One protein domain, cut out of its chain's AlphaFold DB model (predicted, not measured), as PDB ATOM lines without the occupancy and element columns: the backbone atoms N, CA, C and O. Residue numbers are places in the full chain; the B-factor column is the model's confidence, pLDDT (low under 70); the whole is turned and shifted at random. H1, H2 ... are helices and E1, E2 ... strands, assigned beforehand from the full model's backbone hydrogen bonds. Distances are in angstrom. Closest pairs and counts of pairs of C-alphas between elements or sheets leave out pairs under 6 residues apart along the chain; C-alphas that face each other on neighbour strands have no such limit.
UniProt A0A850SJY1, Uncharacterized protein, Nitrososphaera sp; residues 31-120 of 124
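Overview. This is residues 31 to 120 of the 124 residues of an uncharacterized protein of Nitrososphaera sp (UniProt A0A850SJY1). Three helices that cross one another, H1, H2 and H3, gather on one side of the domain, while a small hairpin of two strands, E1 and E2, and a wide loop of residues 73 to 101 make the other side. H2 passes straight into the hairpin, and the loop swings out from the hairpin and back to the start of H3, the longest helix. The printed part has 90 residues, with three named helices and two named strands in the order H1, H2, E1, E2, H3; the sheet, E1 - E2, is antiparallel, and the class is mostly helix. The whole is compact, with a radius of gyration of the C-alphas of 12.5 A, and the C-alphas span 33 by 30 by 22 A.

Arrangement. The sheet consists of E1, residues 62 to 65, and E2, residues 69 to 72, a hairpin of antiparallel strands at 147 degrees between their directions. N 63 and O 71 are within hydrogen-bond range at 2.8 A, as are N 69 and O 65 at 2.9 A. The helix H2, residues 54 to 61, has its closest C-alphas to E2 at Thr 61 and Pro 72, 5.9 A apart. H3, residues 102 to 118, touches H2 with residues 102 to 108 alone, at a steep tilt of 55 degrees, the same way; the closest C-alphas are those of Leu 60 and Lys 105, 5.3 A apart. H1, residues 31 to 44, touches H3 at a steep tilt of 50 degrees, opposite ways, with Ala 38 and Leu 108 closest at 6.6 A between C-alphas. H1 touches H2 with residues 34 to 38 alone, about perpendicular at 88 degrees; the C-alphas of Leu 34 and Thr 61 are closest, 7.0 A apart. H1 and E2 are only just apart, their closest C-alphas 8.1 A from each other; E1 is apart from H1 and from H3. In H1, H2 and H3 every O i to N i+4 pair is within hydrogen-bond range.

Along the chain. E1 is 9.8 A long and E2 10.2 A from first to last C-alpha. H2 measures 10.5 A. H1 begins at C-alpha 31, (293.807, 279.538, 363.025), and is 20.1 A long. H3 is 24.2 A long and ends at C-alpha 118, (296.021, 263.641, 370.173).

Size, cuts and confidence. The C-alphas farthest apart, those of Thr 53 and Glu 120, are 34.9 A from each other. The printed part has no cut. The link from E2 to H3, 29 residues, is long; within it residues 76 to 77 pair with residues 85 to 86, antiparallel. The mean pLDDT of the printed part is 87.2, and residue 97 and residues 118 to 120 are under 70.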
ATOM      1  N   ASP A  31     294.463 278.269 362.693       87.94
ATOM      2  CA  ASP A  31     293.807 279.538 363.025       87.94
ATOM      3  C   ASP A  31     292.284 279.377 363.185       87.94
ATOM      4  O   ASP A  31     291.708 279.859 364.160       87.94
ATOM      5  N   ARG A  32     291.628 278.620 362.293       88.81
ATOM      6  CA  ARG A  32     290.194 278.289 362.420       88.81
ATOM      7  C   ARG A  32     289.915 277.457 363.669       88.81
ATOM      8  O   ARG A  32     288.953 277.746 364.382       88.81
ATOM      9  N   MET A  33     290.773 276.481 363.971       90.75
ATOM     10  CA  MET A  33     290.686 275.694 365.205       90.75
ATOM     11  C   MET A  33     290.808 276.600 366.441       90.75
ATOM     12  O   MET A  33     289.987 276.527 367.357       90.75
ATOM     13  N   LEU A  34     291.801 277.497 366.457       91.94
ATOM     14  CA  LEU A  34     292.019 278.471 367.530       91.94
ATOM     15  C   LEU A  34     290.775 279.332 367.772       91.94
ATOM     16  O   LEU A  34     290.320 279.424 368.915       91.94
ATOM     17  N   ASP A  35     290.199 279.907 366.718       91.56
ATOM     18  CA  ASP A  35     289.003 280.744 366.817       91.56
ATOM     19  C   ASP A  35     287.769 279.955 367.267       91.56
ATOM     20  O   ASP A  35     287.031 280.395 368.156       91.56
ATOM     21  N   ARG A  36     287.554 278.756 366.716       91.75
ATOM     22  CA  ARG A  36     286.438 277.883 367.097       91.75
ATOM     23  C   ARG A  36     286.508 277.514 368.576       91.75
ATOM     24  O   ARG A  36     285.517 277.657 369.299       91.75
ATOM     25  N   LYS A  37     287.677 277.079 369.052       92.44
ATOM     26  CA  LYS A  37     287.885 276.716 370.460       92.44
ATOM     27  C   LYS A  37     287.757 277.933 371.367       92.44
ATOM     28  O   LYS A  37     287.095 277.828 372.397       92.44
ATOM     29  N   ALA A  38     288.312 279.082 370.978       92.12
ATOM     30  CA  ALA A  38     288.154 280.328 371.722       92.12
ATOM     31  C   ALA A  38     286.674 280.709 371.864       92.12
ATOM     32  O   ALA A  38     286.237 281.043 372.967       92.12
ATOM     33  N   SER A  39     285.882 280.577 370.797       92.25
ATOM     34  CA  SER A  39     284.443 280.846 370.820       92.25
ATOM     35  C   SER A  39     283.679 279.915 371.766       92.25
ATOM     36  O   SER A  39     282.836 280.386 372.530       92.25
ATOM     37  N   ILE A  40     283.970 278.611 371.742       91.69
ATOM     38  CA  ILE A  40     283.323 277.621 372.621       91.69
ATOM     39  C   ILE A  40     283.678 277.888 374.089       91.69
ATOM     40  O   ILE A  40     282.790 277.968 374.937       91.69
ATOM     41  N   LEU A  41     284.966 278.079 374.392       91.25
ATOM     42  CA  LEU A  41     285.439 278.347 375.754       91.25
ATOM     43  C   LEU A  41     284.852 279.640 376.319       91.25
ATOM     44  O   LEU A  41     284.441 279.671 377.472       91.25
ATOM     45  N   SER A  42     284.791 280.688 375.497       89.44
ATOM     46  CA  SER A  42     284.205 281.974 375.877       89.44
ATOM     47  C   SER A  42     282.741 281.822 376.282       89.44
ATOM     48  O   SER A  42     282.338 282.298 377.343       89.44
ATOM     49  N   LYS A  43     281.965 281.080 375.478       89.62
ATOM     50  CA  LYS A  43     280.548 280.815 375.746       89.62
ATOM     51  C   LYS A  43     280.351 280.061 377.065       89.62
ATOM     52  O   LYS A  43     279.471 280.426 377.838       89.62
ATOM     53  N   ASN A  44     281.192 279.065 377.348       87.81
ATOM     54  CA  ASN A  44     281.135 278.288 378.593       87.81
ATOM     55  C   ASN A  44     281.467 279.122 379.841       87.81
ATOM     56  O   ASN A  44     281.019 278.798 380.934       87.81
ATOM     57  N   GLU A  45     282.246 280.190 379.683       85.88
ATOM     58  CA  GLU A  45     282.616 281.119 380.757       85.88
ATOM     59  C   GLU A  45     281.658 282.330 380.832       85.88
ATOM     60  O   GLU A  45     281.899 283.267 381.593       85.88
ATOM     61  N   GLY A  46     280.564 282.317 380.058       85.75
ATOM     62  CA  GLY A  46     279.476 283.292 380.152       85.75
ATOM     63  C   GLY A  46     279.657 284.575 379.337       85.75
ATOM     64  O   GLY A  46     279.012 285.574 379.644       85.75
ATOM     65  N   PHE A  47     280.514 284.592 378.308       86.12
ATOM     66  CA  PHE A  47     280.647 285.754 377.420       86.12
ATOM     67  C   PHE A  47     280.776 285.379 375.938       86.12
ATOM     68  O   PHE A  47     281.235 284.303 375.561       86.12
ATOM     69  N   SER A  48     280.379 286.301 375.063       87.69
ATOM     70  CA  SER A  48     280.438 286.115 373.614       87.69
ATOM     71  C   SER A  48     281.812 286.500 373.067       87.69
ATOM     72  O   SER A  48     282.267 287.634 373.214       87.69
ATOM     73  N   TYR A  49     282.477 285.562 372.389       88.44
ATOM     74  CA  TYR A  49     283.722 285.844 371.660       88.44
ATOM     75  C   TYR A  49     283.500 286.826 370.498       88.44
ATOM     76  O   TYR A  49     284.378 287.631 370.188       88.44
ATOM     77  N   LYS A  50     282.309 286.803 369.882       87.69
ATOM     78  CA  LYS A  50     281.947 287.716 368.789       87.69
ATOM     79  C   LYS A  50     281.829 289.163 369.269       87.69
ATOM     80  O   LYS A  50     282.243 290.065 368.547       87.69
ATOM     81  N   ASP A  51     281.380 289.360 370.502       90.06
ATOM     82  CA  ASP A  51     281.166 290.693 371.079       90.06
ATOM     83  C   ASP A  51     282.473 291.299 371.615       90.06
ATOM     84  O   ASP A  51     282.527 292.471 371.985       90.06
ATOM     85  N   MET A  52     283.561 290.520 371.645       89.38
ATOM     86  CA  MET A  52     284.880 291.043 371.976       89.38
ATOM     87  C   MET A  52     285.405 291.971 370.891       89.38
ATOM     88  O   MET A  52     285.360 291.654 369.697       89.38
ATOM     89  N   THR A  53     286.047 293.049 371.338       92.31
ATOM     90  CA  THR A  53     286.867 293.896 370.467       92.31
ATOM     91  C   THR A  53     288.023 293.090 369.854       92.31
ATOM     92  O   THR A  53     288.513 292.141 370.480       92.31
ATOM     93  N   PRO A  54     288.534 293.474 368.671       90.06
ATOM     94  CA  PRO A  54     289.665 292.790 368.040       90.06
ATOM     95  C   PRO A  54     290.884 292.644 368.964       90.06
ATOM     96  O   PRO A  54     291.495 291.581 369.039       90.06
ATOM     97  N   VAL A  55     291.184 293.682 369.749       90.06
ATOM     98  CA  VAL A  55     292.296 293.684 370.711       90.06
ATOM     99  C   VAL A  55     292.090 292.639 371.812       90.06
ATOM    100  O   VAL A  55     293.018 291.901 372.148       90.06
ATOM    101  N   GLN A  56     290.876 292.513 372.355       89.69
ATOM    102  CA  GLN A  56     290.557 291.492 373.362       89.69
ATOM    103  C   GLN A  56     290.689 290.072 372.805       89.69
ATOM    104  O   GLN A  56     291.207 289.196 373.502       89.69
ATOM    105  N   ARG A  57     290.280 289.851 371.549       91.44
ATOM    106  CA  ARG A  57     290.461 288.554 370.886       91.44
ATOM    107  C   ARG A  57     291.939 288.207 370.782       91.44
ATOM    108  O   ARG A  57     292.324 287.132 371.223       91.44
ATOM    109  N   VAL A  58     292.779 289.145 370.334       90.75
ATOM    110  CA  VAL A  58     294.240 288.961 370.287       90.75
ATOM    111  C   VAL A  58     294.809 288.636 371.670       90.75
ATOM    112  O   VAL A  58     295.599 287.704 371.804       90.75
ATOM    113  N   PHE A  59     294.375 289.322 372.731       88.69
ATOM    114  CA  PHE A  59     294.814 288.993 374.092       88.69
ATOM    115  C   PHE A  59     294.470 287.558 374.514       88.69
ATOM    116  O   PHE A  59     295.245 286.947 375.263       88.69
ATOM    117  N   LEU A  60     293.333 287.032 374.054       90.44
ATOM    118  CA  LEU A  60     292.875 285.679 374.346       90.44
ATOM    119  C   LEU A  60     293.569 284.625 373.480       90.44
ATOM    120  O   LEU A  60     293.861 283.548 373.985       90.44
ATOM    121  N   THR A  61     293.842 284.922 372.210       93.00
ATOM    122  CA  THR A  61     294.310 283.940 371.218       93.00
ATOM    123  C   THR A  61     295.807 283.998 370.931       93.00
ATOM    124  O   THR A  61     296.337 283.062 370.339       93.00
ATOM    125  N   HIS A  62     296.518 285.034 371.389       93.12
ATOM    126  CA  HIS A  62     297.950 285.225 371.143       93.12
ATOM    127  C   HIS A  62     298.749 285.395 372.436       93.12
ATOM    128  O   HIS A  62     298.237 285.861 373.451       93.12
ATOM    129  N   TYR A  63     300.036 285.062 372.415       92.19
ATOM    130  CA  TYR A  63     301.002 285.349 373.471       92.19
ATOM    131  C   TYR A  63     302.135 286.230 372.948       92.19
ATOM    132  O   TYR A  63     302.425 286.263 371.754       92.19
ATOM    133  N   TRP A  64     302.792 286.940 373.862       91.38
ATOM    134  CA  TRP A  64     303.955 287.748 373.530       91.38
ATOM    135  C   TRP A  64     305.238 286.997 373.877       91.38
ATOM    136  O   TRP A  64     305.421 286.528 375.002       91.38
ATOM    137  N   CYS A  65     306.128 286.888 372.898       92.50
ATOM    138  CA  CYS A  65     307.485 286.407 373.054       92.50
ATOM    139  C   CYS A  65     308.459 287.593 372.954       92.50
ATOM    140  O   CYS A  65     308.362 288.361 371.998       92.50
ATOM    141  N   PRO A  66     309.446 287.728 373.856       92.00
ATOM    142  CA  PRO A  66     310.423 288.817 373.763       92.00
ATOM    143  C   PRO A  66     311.246 288.778 372.466       92.00
ATOM    144  O   PRO A  66     311.576 289.828 371.909       92.00
ATOM    145  N   ILE A  67     311.499 287.569 371.957       95.31
ATOM    146  CA  ILE A  67     312.274 287.315 370.739       95.31
ATOM    147  C   ILE A  67     311.358 287.350 369.509       95.31
ATOM    148  O   ILE A  67     311.525 288.190 368.633       95.31
ATOM    149  N   CYS A  68     310.347 286.475 369.457       93.25
ATOM    150  CA  CYS A  68     309.497 286.288 368.275       93.25
ATOM    151  C   CYS A  68     308.304 287.250 368.173       93.25
ATOM    152  O   CYS A  68     307.538 287.151 367.219       93.25
ATOM    153  N   LYS A  69     308.130 288.149 369.146       93.38
ATOM    154  CA  LYS A  69     306.996 289.079 369.252       93.38
ATOM    155  C   LYS A  69     305.663 288.343 369.419       93.38
ATOM    156  O   LYS A  69     305.587 287.372 370.173       93.38
ATOM    157  N   LEU A  70     304.598 288.870 368.828       93.00
ATOM    158  CA  LEU A  70     303.246 288.358 368.986       93.00
ATOM    159  C   LEU A  70     303.076 287.061 368.187       93.00
ATOM    160  O   LEU A  70     303.319 287.035 366.984       93.00
ATOM    161  N   LEU A  71     302.659 285.993 368.859       93.56
ATOM    162  CA  LEU A  71     302.446 284.681 368.255       93.56
ATOM    163  C   LEU A  71     301.107 284.084 368.703       93.56
ATOM    164  O   LEU A  71     300.687 284.321 369.835       93.56
ATOM    165  N   PRO A  72     300.450 283.276 367.862       93.38
ATOM    166  CA  PRO A  72     299.210 282.598 368.222       93.38
ATOM    167  C   PRO A  72     299.451 281.521 369.286       93.38
ATOM    168  O   PRO A  72     300.526 280.924 369.366       93.38
ATOM    169  N   LEU A  73     298.446 281.240 370.118       93.25
ATOM    170  CA  LEU A  73     298.569 280.319 371.252       93.25
ATOM    171  C   LEU A  73     298.944 278.888 370.856       93.25
ATOM    172  O   LEU A  73     299.663 278.241 371.614       93.25
ATOM    173  N   TYR A  74     298.520 278.400 369.687       91.25
ATOM    174  CA  TYR A  74     298.902 277.061 369.212       91.25
ATOM    175  C   TYR A  74     300.410 276.927 368.945       91.25
ATOM    176  O   TYR A  74     300.934 275.816 368.876       91.25
ATOM    177  N   ALA A  75     301.134 278.045 368.819       91.69
ATOM    178  CA  ALA A  75     302.584 278.064 368.673       91.69
ATOM    179  C   ALA A  75     303.322 277.986 370.023       91.69
ATOM    180  O   ALA A  75     304.528 278.235 370.072       91.69
ATOM    181  N   LEU A  76     302.632 277.707 371.133       91.25
ATOM    182  CA  LEU A  76     303.260 277.431 372.424       91.25
ATOM    183  C   LEU A  76     303.714 275.981 372.535       91.25
ATOM    184  O   LEU A  76     303.072 275.051 372.053       91.25
ATOM    185  N   ASP A  77     304.810 275.798 373.258       89.94
ATOM    186  CA  ASP A  77     305.263 274.502 373.723       89.94
ATOM    187  C   ASP A  77     304.893 274.337 375.202       89.94
ATOM    188  O   ASP A  77     305.457 274.995 376.087       89.94
ATOM    189  N   LEU A  78     303.913 273.464 375.452       88.56
ATOM    190  CA  LEU A  78     303.385 273.144 376.779       88.56
ATOM    191  C   LEU A  78     303.836 271.771 377.296       88.56
ATOM    192  O   LEU A  78     303.244 271.271 378.252       88.56
ATOM    193  N   ARG A  79     304.908 271.183 376.731       85.31
ATOM    194  CA  ARG A  79     305.488 269.903 377.200       85.31
ATOM    195  C   ARG A  79     305.686 269.856 378.718       85.31
ATOM    196  O   ARG A  79     305.489 268.816 379.338       85.31
ATOM    197  N   HIS A  80     306.039 270.987 379.329       82.00
ATOM    198  CA  HIS A  80     306.144 271.123 380.777       82.00
ATOM    199  C   HIS A  80     305.128 272.144 381.296       82.00
ATOM    200  O   HIS A  80     305.264 273.344 381.056       82.00
ATOM    201  N   ARG A  81     304.157 271.685 382.099       75.50
ATOM    202  CA  ARG A  81     303.066 272.521 382.649       75.50
ATOM    203  C   ARG A  81     303.549 273.765 383.411       75.50
ATOM    204  O   ARG A  81     302.854 274.778 383.417       75.50
ATOM    205  N   ASN A  82     304.732 273.688 384.026       78.12
ATOM    206  CA  ASN A  82     305.313 274.750 384.859       78.12
ATOM    207  C   ASN A  82     306.372 275.597 384.132       78.12
ATOM    208  O   ASN A  82     306.833 276.594 384.678       78.12
ATOM    209  N   LYS A  83     306.784 275.205 382.920       85.62
ATOM    210  CA  LYS A  83     307.821 275.889 382.132       85.62
ATOM    211  C   LYS A  83     307.349 276.013 380.687       85.62
ATOM    212  O   LYS A  83     307.833 275.310 379.804       85.62
ATOM    213  N   VAL A  84     306.383 276.903 380.479       89.44
ATOM    214  CA  VAL A  84     305.841 277.219 379.153       89.44
ATOM    215  C   VAL A  84     306.934 277.850 378.293       89.44
ATOM    216  O   VAL A  84     307.618 278.782 378.728       89.44
ATOM    217  N   ARG A  85     307.107 277.349 377.068       93.00
ATOM    218  CA  ARG A  85     308.117 277.841 376.125       93.00
ATOM    219  C   ARG A  85     307.473 278.307 374.828       93.00
ATOM    220  O   ARG A  85     306.428 277.817 374.414       93.00
ATOM    221  N   CYS A  86     308.125 279.251 374.161       93.12
ATOM    222  CA  CYS A  86     307.793 279.593 372.785       93.12
ATOM    223  C   CYS A  86     308.105 278.395 371.876       93.12
ATOM    224  O   CYS A  86     309.221 277.876 371.910       93.12
ATOM    225  N   GLY A  87     307.161 277.974 371.036       91.31
ATOM    226  CA  GLY A  87     307.372 276.873 370.091       91.31
ATOM    227  C   GLY A  87     308.354 277.204 368.961       91.31
ATOM    228  O   GLY A  87     308.934 276.283 368.399       91.31
ATOM    229  N   LYS A  88     308.586 278.497 368.667       92.38
ATOM    230  CA  LYS A  88     309.581 278.964 367.680       92.38
ATOM    231  C   LYS A  88     310.997 279.040 368.259       92.38
ATOM    232  O   LYS A  88     311.880 278.336 367.795       92.38
ATOM    233  N   CYS A  89     311.224 279.881 369.274       94.25
ATOM    234  CA  CYS A  89     312.576 280.158 369.795       94.25
ATOM    235  C   CYS A  89     312.926 279.436 371.106       94.25
ATOM    236  O   CYS A  89     313.996 279.665 371.658       94.25
ATOM    237  N   ARG A  90     312.019 278.620 371.664       92.88
ATOM    238  CA  ARG A  90     312.184 277.904 372.951       92.88
ATOM    239  C   ARG A  90     312.401 278.783 374.188       92.88
ATOM    240  O   ARG A  90     312.548 278.240 375.291       92.88
ATOM    241  N   ASN A  91     312.347 280.110 374.040       93.50
ATOM    242  CA  ASN A  91     312.416 281.049 375.152       93.50
ATOM    243  C   ASN A  91     311.292 280.784 376.158       93.50
ATOM    244  O   ASN A  91     310.157 280.496 375.766       93.50
ATOM    245  N   VAL A  92     311.604 280.896 377.448       91.94
ATOM    246  CA  VAL A  92     310.623 280.708 378.521       91.94
ATOM    247  C   VAL A  92     309.648 281.882 378.514       91.94
ATOM    248  O   VAL A  92     310.055 283.041 378.519       91.94
ATOM    249  N   ILE A  93     308.351 281.579 378.474       90.75
ATOM    250  CA  ILE A  93     307.286 282.581 378.442       90.75
ATOM    251  C   ILE A  93     306.589 282.601 379.796       90.75
ATOM    252  O   ILE A  93     306.105 281.573 380.274       90.75
ATOM    253  N   SER A  94     306.491 283.790 380.392       83.25
ATOM    254  CA  SER A  94     305.605 284.000 381.533       83.25
ATOM    255  C   SER A  94     304.163 283.977 381.037       83.25
ATOM    256  O   SER A  94     303.729 284.862 380.298       83.25
ATOM    257  N   PHE A  95     303.431 282.925 381.391       77.88
ATOM    258  CA  PHE A  95     302.049 282.763 380.970       77.88
ATOM    259  C   PHE A  95     301.108 283.356 382.033       77.88
ATOM    260  O   PHE A  95     301.050 282.829 383.150       77.88
ATOM    261  N   PRO A  96     300.361 284.437 381.735       71.50
ATOM    262  CA  PRO A  96     299.540 285.107 382.734       71.50
ATOM    263  C   PRO A  96     298.354 284.222 383.129       71.50
ATOM    264  O   PRO A  96     297.410 284.037 382.365       71.50
ATOM    265  N   GLY A  97     298.396 283.667 384.341       69.25
ATOM    266  CA  GLY A  97     297.300 282.875 384.915       69.25
ATOM    267  C   GLY A  97     296.274 283.691 385.708       69.25
ATOM    268  O   GLY A  97     295.294 283.128 386.194       69.25
ATOM    269  N   LYS A  98     296.499 285.000 385.871       73.81
ATOM    270  CA  LYS A  98     295.665 285.909 386.673       73.81
ATOM    271  C   LYS A  98     294.835 286.830 385.765       73.81
ATOM    272  O   LYS A  98     295.239 287.120 384.641       73.81
ATOM    273  N   GLY A  99     293.686 287.290 386.262       77.00
ATOM    274  CA  GLY A  99     292.785 288.218 385.563       77.00
ATOM    275  C   GLY A  99     291.672 287.548 384.746       77.00
ATOM    276  O   GLY A  99     291.640 286.324 384.606       77.00
ATOM    277  N   LYS A 100     290.769 288.380 384.201       77.00
ATOM    278  CA  LYS A 100     289.546 287.971 383.479       77.00
ATOM    279  C   LYS A 100     289.825 286.963 382.358       77.00
ATOM    280  O   LYS A 100     289.169 285.933 382.282       77.00
ATOM    281  N   TYR A 101     290.839 287.228 381.535       82.38
ATOM    282  CA  TYR A 101     291.171 286.385 380.380       82.38
ATOM    283  C   TYR A 101     292.302 285.386 380.643       82.38
ATOM    284  O   TYR A 101     292.434 284.422 379.899       82.38
ATOM    285  N   GLY A 102     293.104 285.558 381.701       84.12
ATOM    286  CA  GLY A 102     294.295 284.728 381.942       84.12
ATOM    287  C   GLY A 102     293.974 283.248 382.174       84.12
ATOM    288  O   GLY A 102     294.598 282.366 381.581       84.12
ATOM    289  N   LYS A 103     292.937 282.958 382.976       85.38
ATOM    290  CA  LYS A 103     292.469 281.580 383.216       85.38
ATOM    291  C   LYS A 103     292.017 280.900 381.920       85.38
ATOM    292  O   LYS A 103     292.354 279.746 381.670       85.38
ATOM    293  N   ILE A 104     291.295 281.641 381.089       88.31
ATOM    294  CA  ILE A 104     290.670 281.153 379.856       88.31
ATOM    295  C   ILE A 104     291.730 280.941 378.787       88.31
ATOM    296  O   ILE A 104     291.785 279.880 378.179       88.31
ATOM    297  N   LYS A 105     292.655 281.892 378.659       89.88
ATOM    298  CA  LYS A 105     293.850 281.786 377.825       89.88
ATOM    299  C   LYS A 105     294.646 280.524 378.150       89.88
ATOM    300  O   LYS A 105     295.073 279.816 377.243       89.88
ATOM    301  N   LYS A 106     294.813 280.208 379.443       87.81
ATOM    302  CA  LYS A 106     295.510 278.992 379.893       87.81
ATOM    303  C   LYS A 106     294.756 277.740 379.461       87.81
ATOM    304  O   LYS A 106     295.365 276.868 378.851       87.81
ATOM    305  N   LYS A 107     293.449 277.668 379.737       89.25
ATOM    306  CA  LYS A 107     292.596 276.550 379.299       89.25
ATOM    307  C   LYS A 107     292.669 276.356 377.781       89.25
ATOM    308  O   LYS A 107     292.912 275.245 377.328       89.25
ATOM    309  N   LEU A 108     292.544 277.441 377.018       91.25
ATOM    310  CA  LEU A 108     292.609 277.439 375.558       91.25
ATOM    311  C   LEU A 108     293.949 276.897 375.049       91.25
ATOM    312  O   LEU A 108     293.964 275.999 374.216       91.25
ATOM    313  N   ALA A 109     295.069 277.381 375.590       90.94
ATOM    314  CA  ALA A 109     296.397 276.917 375.201       90.94
ATOM    315  C   ALA A 109     296.585 275.406 375.442       90.94
ATOM    316  O   ALA A 109     297.127 274.713 374.583       90.94
ATOM    317  N   PHE A 110     296.108 274.884 376.580       88.75
ATOM    318  CA  PHE A 110     296.174 273.449 376.879       88.75
ATOM    319  C   PHE A 110     295.292 272.608 375.956       88.75
ATOM    320  O   PHE A 110     295.763 271.575 375.491       88.75
ATOM    321  N   LEU A 111     294.064 273.048 375.660       89.94
ATOM    322  CA  LEU A 111     293.185 272.348 374.716       89.94
ATOM    323  C   LEU A 111     293.818 272.260 373.322       89.94
ATOM    324  O   LEU A 111     293.849 271.187 372.733       89.94
ATOM    325  N   LEU A 112     294.382 273.363 372.821       90.19
ATOM    326  CA  LEU A 112     295.036 273.395 371.506       90.19
ATOM    327  C   LEU A 112     296.273 272.496 371.452       90.19
ATOM    328  O   LEU A 112     296.524 271.834 370.450       90.19
ATOM    329  N   TRP A 113     297.056 272.466 372.532       87.62
ATOM    330  CA  TRP A 113     298.222 271.591 372.617       87.62
ATOM    331  C   TRP A 113     297.826 270.111 372.690       87.62
ATOM    332  O   TRP A 113     298.486 269.284 372.067       87.62
ATOM    333  N   GLN A 114     296.747 269.786 373.412       86.25
ATOM    334  CA  GLN A 114     296.198 268.430 373.480       86.25
ATOM    335  C   GLN A 114     295.683 267.953 372.129       86.25
ATOM    336  O   GLN A 114     296.030 266.849 371.748       86.25
ATOM    337  N   GLU A 115     294.920 268.754 371.384       84.69
ATOM    338  CA  GLU A 115     294.432 268.316 370.067       84.69
ATOM    339  C   GLU A 115     295.562 268.131 369.062       84.69
ATOM    340  O   GLU A 115     295.573 267.154 368.320       84.69
ATOM    341  N   ARG A 116     296.584 268.990 369.115       81.44
ATOM    342  CA  ARG A 116     297.776 268.817 368.284       81.44
ATOM    343  C   ARG A 116     298.543 267.529 368.601       81.44
ATOM    344  O   ARG A 116     299.173 266.979 367.711       81.44
ATOM    345  N   LYS A 117     298.520 267.079 369.861       74.88
ATOM    346  CA  LYS A 117     299.177 265.843 370.314       74.88
ATOM    347  C   LYS A 117     298.304 264.602 370.137       74.88
ATOM    348  O   LYS A 117     298.822 263.560 369.778       74.88
ATOM    349  N   GLY A 118     296.995 264.722 370.337       59.62
ATOM    350  CA  GLY A 118     296.021 263.641 370.173       59.62
ATOM    351  C   GLY A 118     295.834 263.198 368.720       59.62
ATOM    352  O   GLY A 118     295.269 262.137 368.491       59.62
ATOM    353  N   GLY A 119     296.341 263.969 367.752       52.53
ATOM    354  CA  GLY A 119     296.508 263.532 366.364       52.53
ATOM    355  C   GLY A 119     297.769 262.691 366.094       52.53
ATOM    356  O   GLY A 119     297.914 262.191 364.988       52.53
ATOM    357  N   GLU A 120     298.679 262.525 367.065       47.16
ATOM    358  CA  GLU A 120     299.925 261.743 366.925       47.16
ATOM    359  C   GLU A 120     299.863 260.356 367.615       47.16
ATOM    360  O   GLU A 120     300.837 259.610 367.558       47.16
TER     361      GLU A 120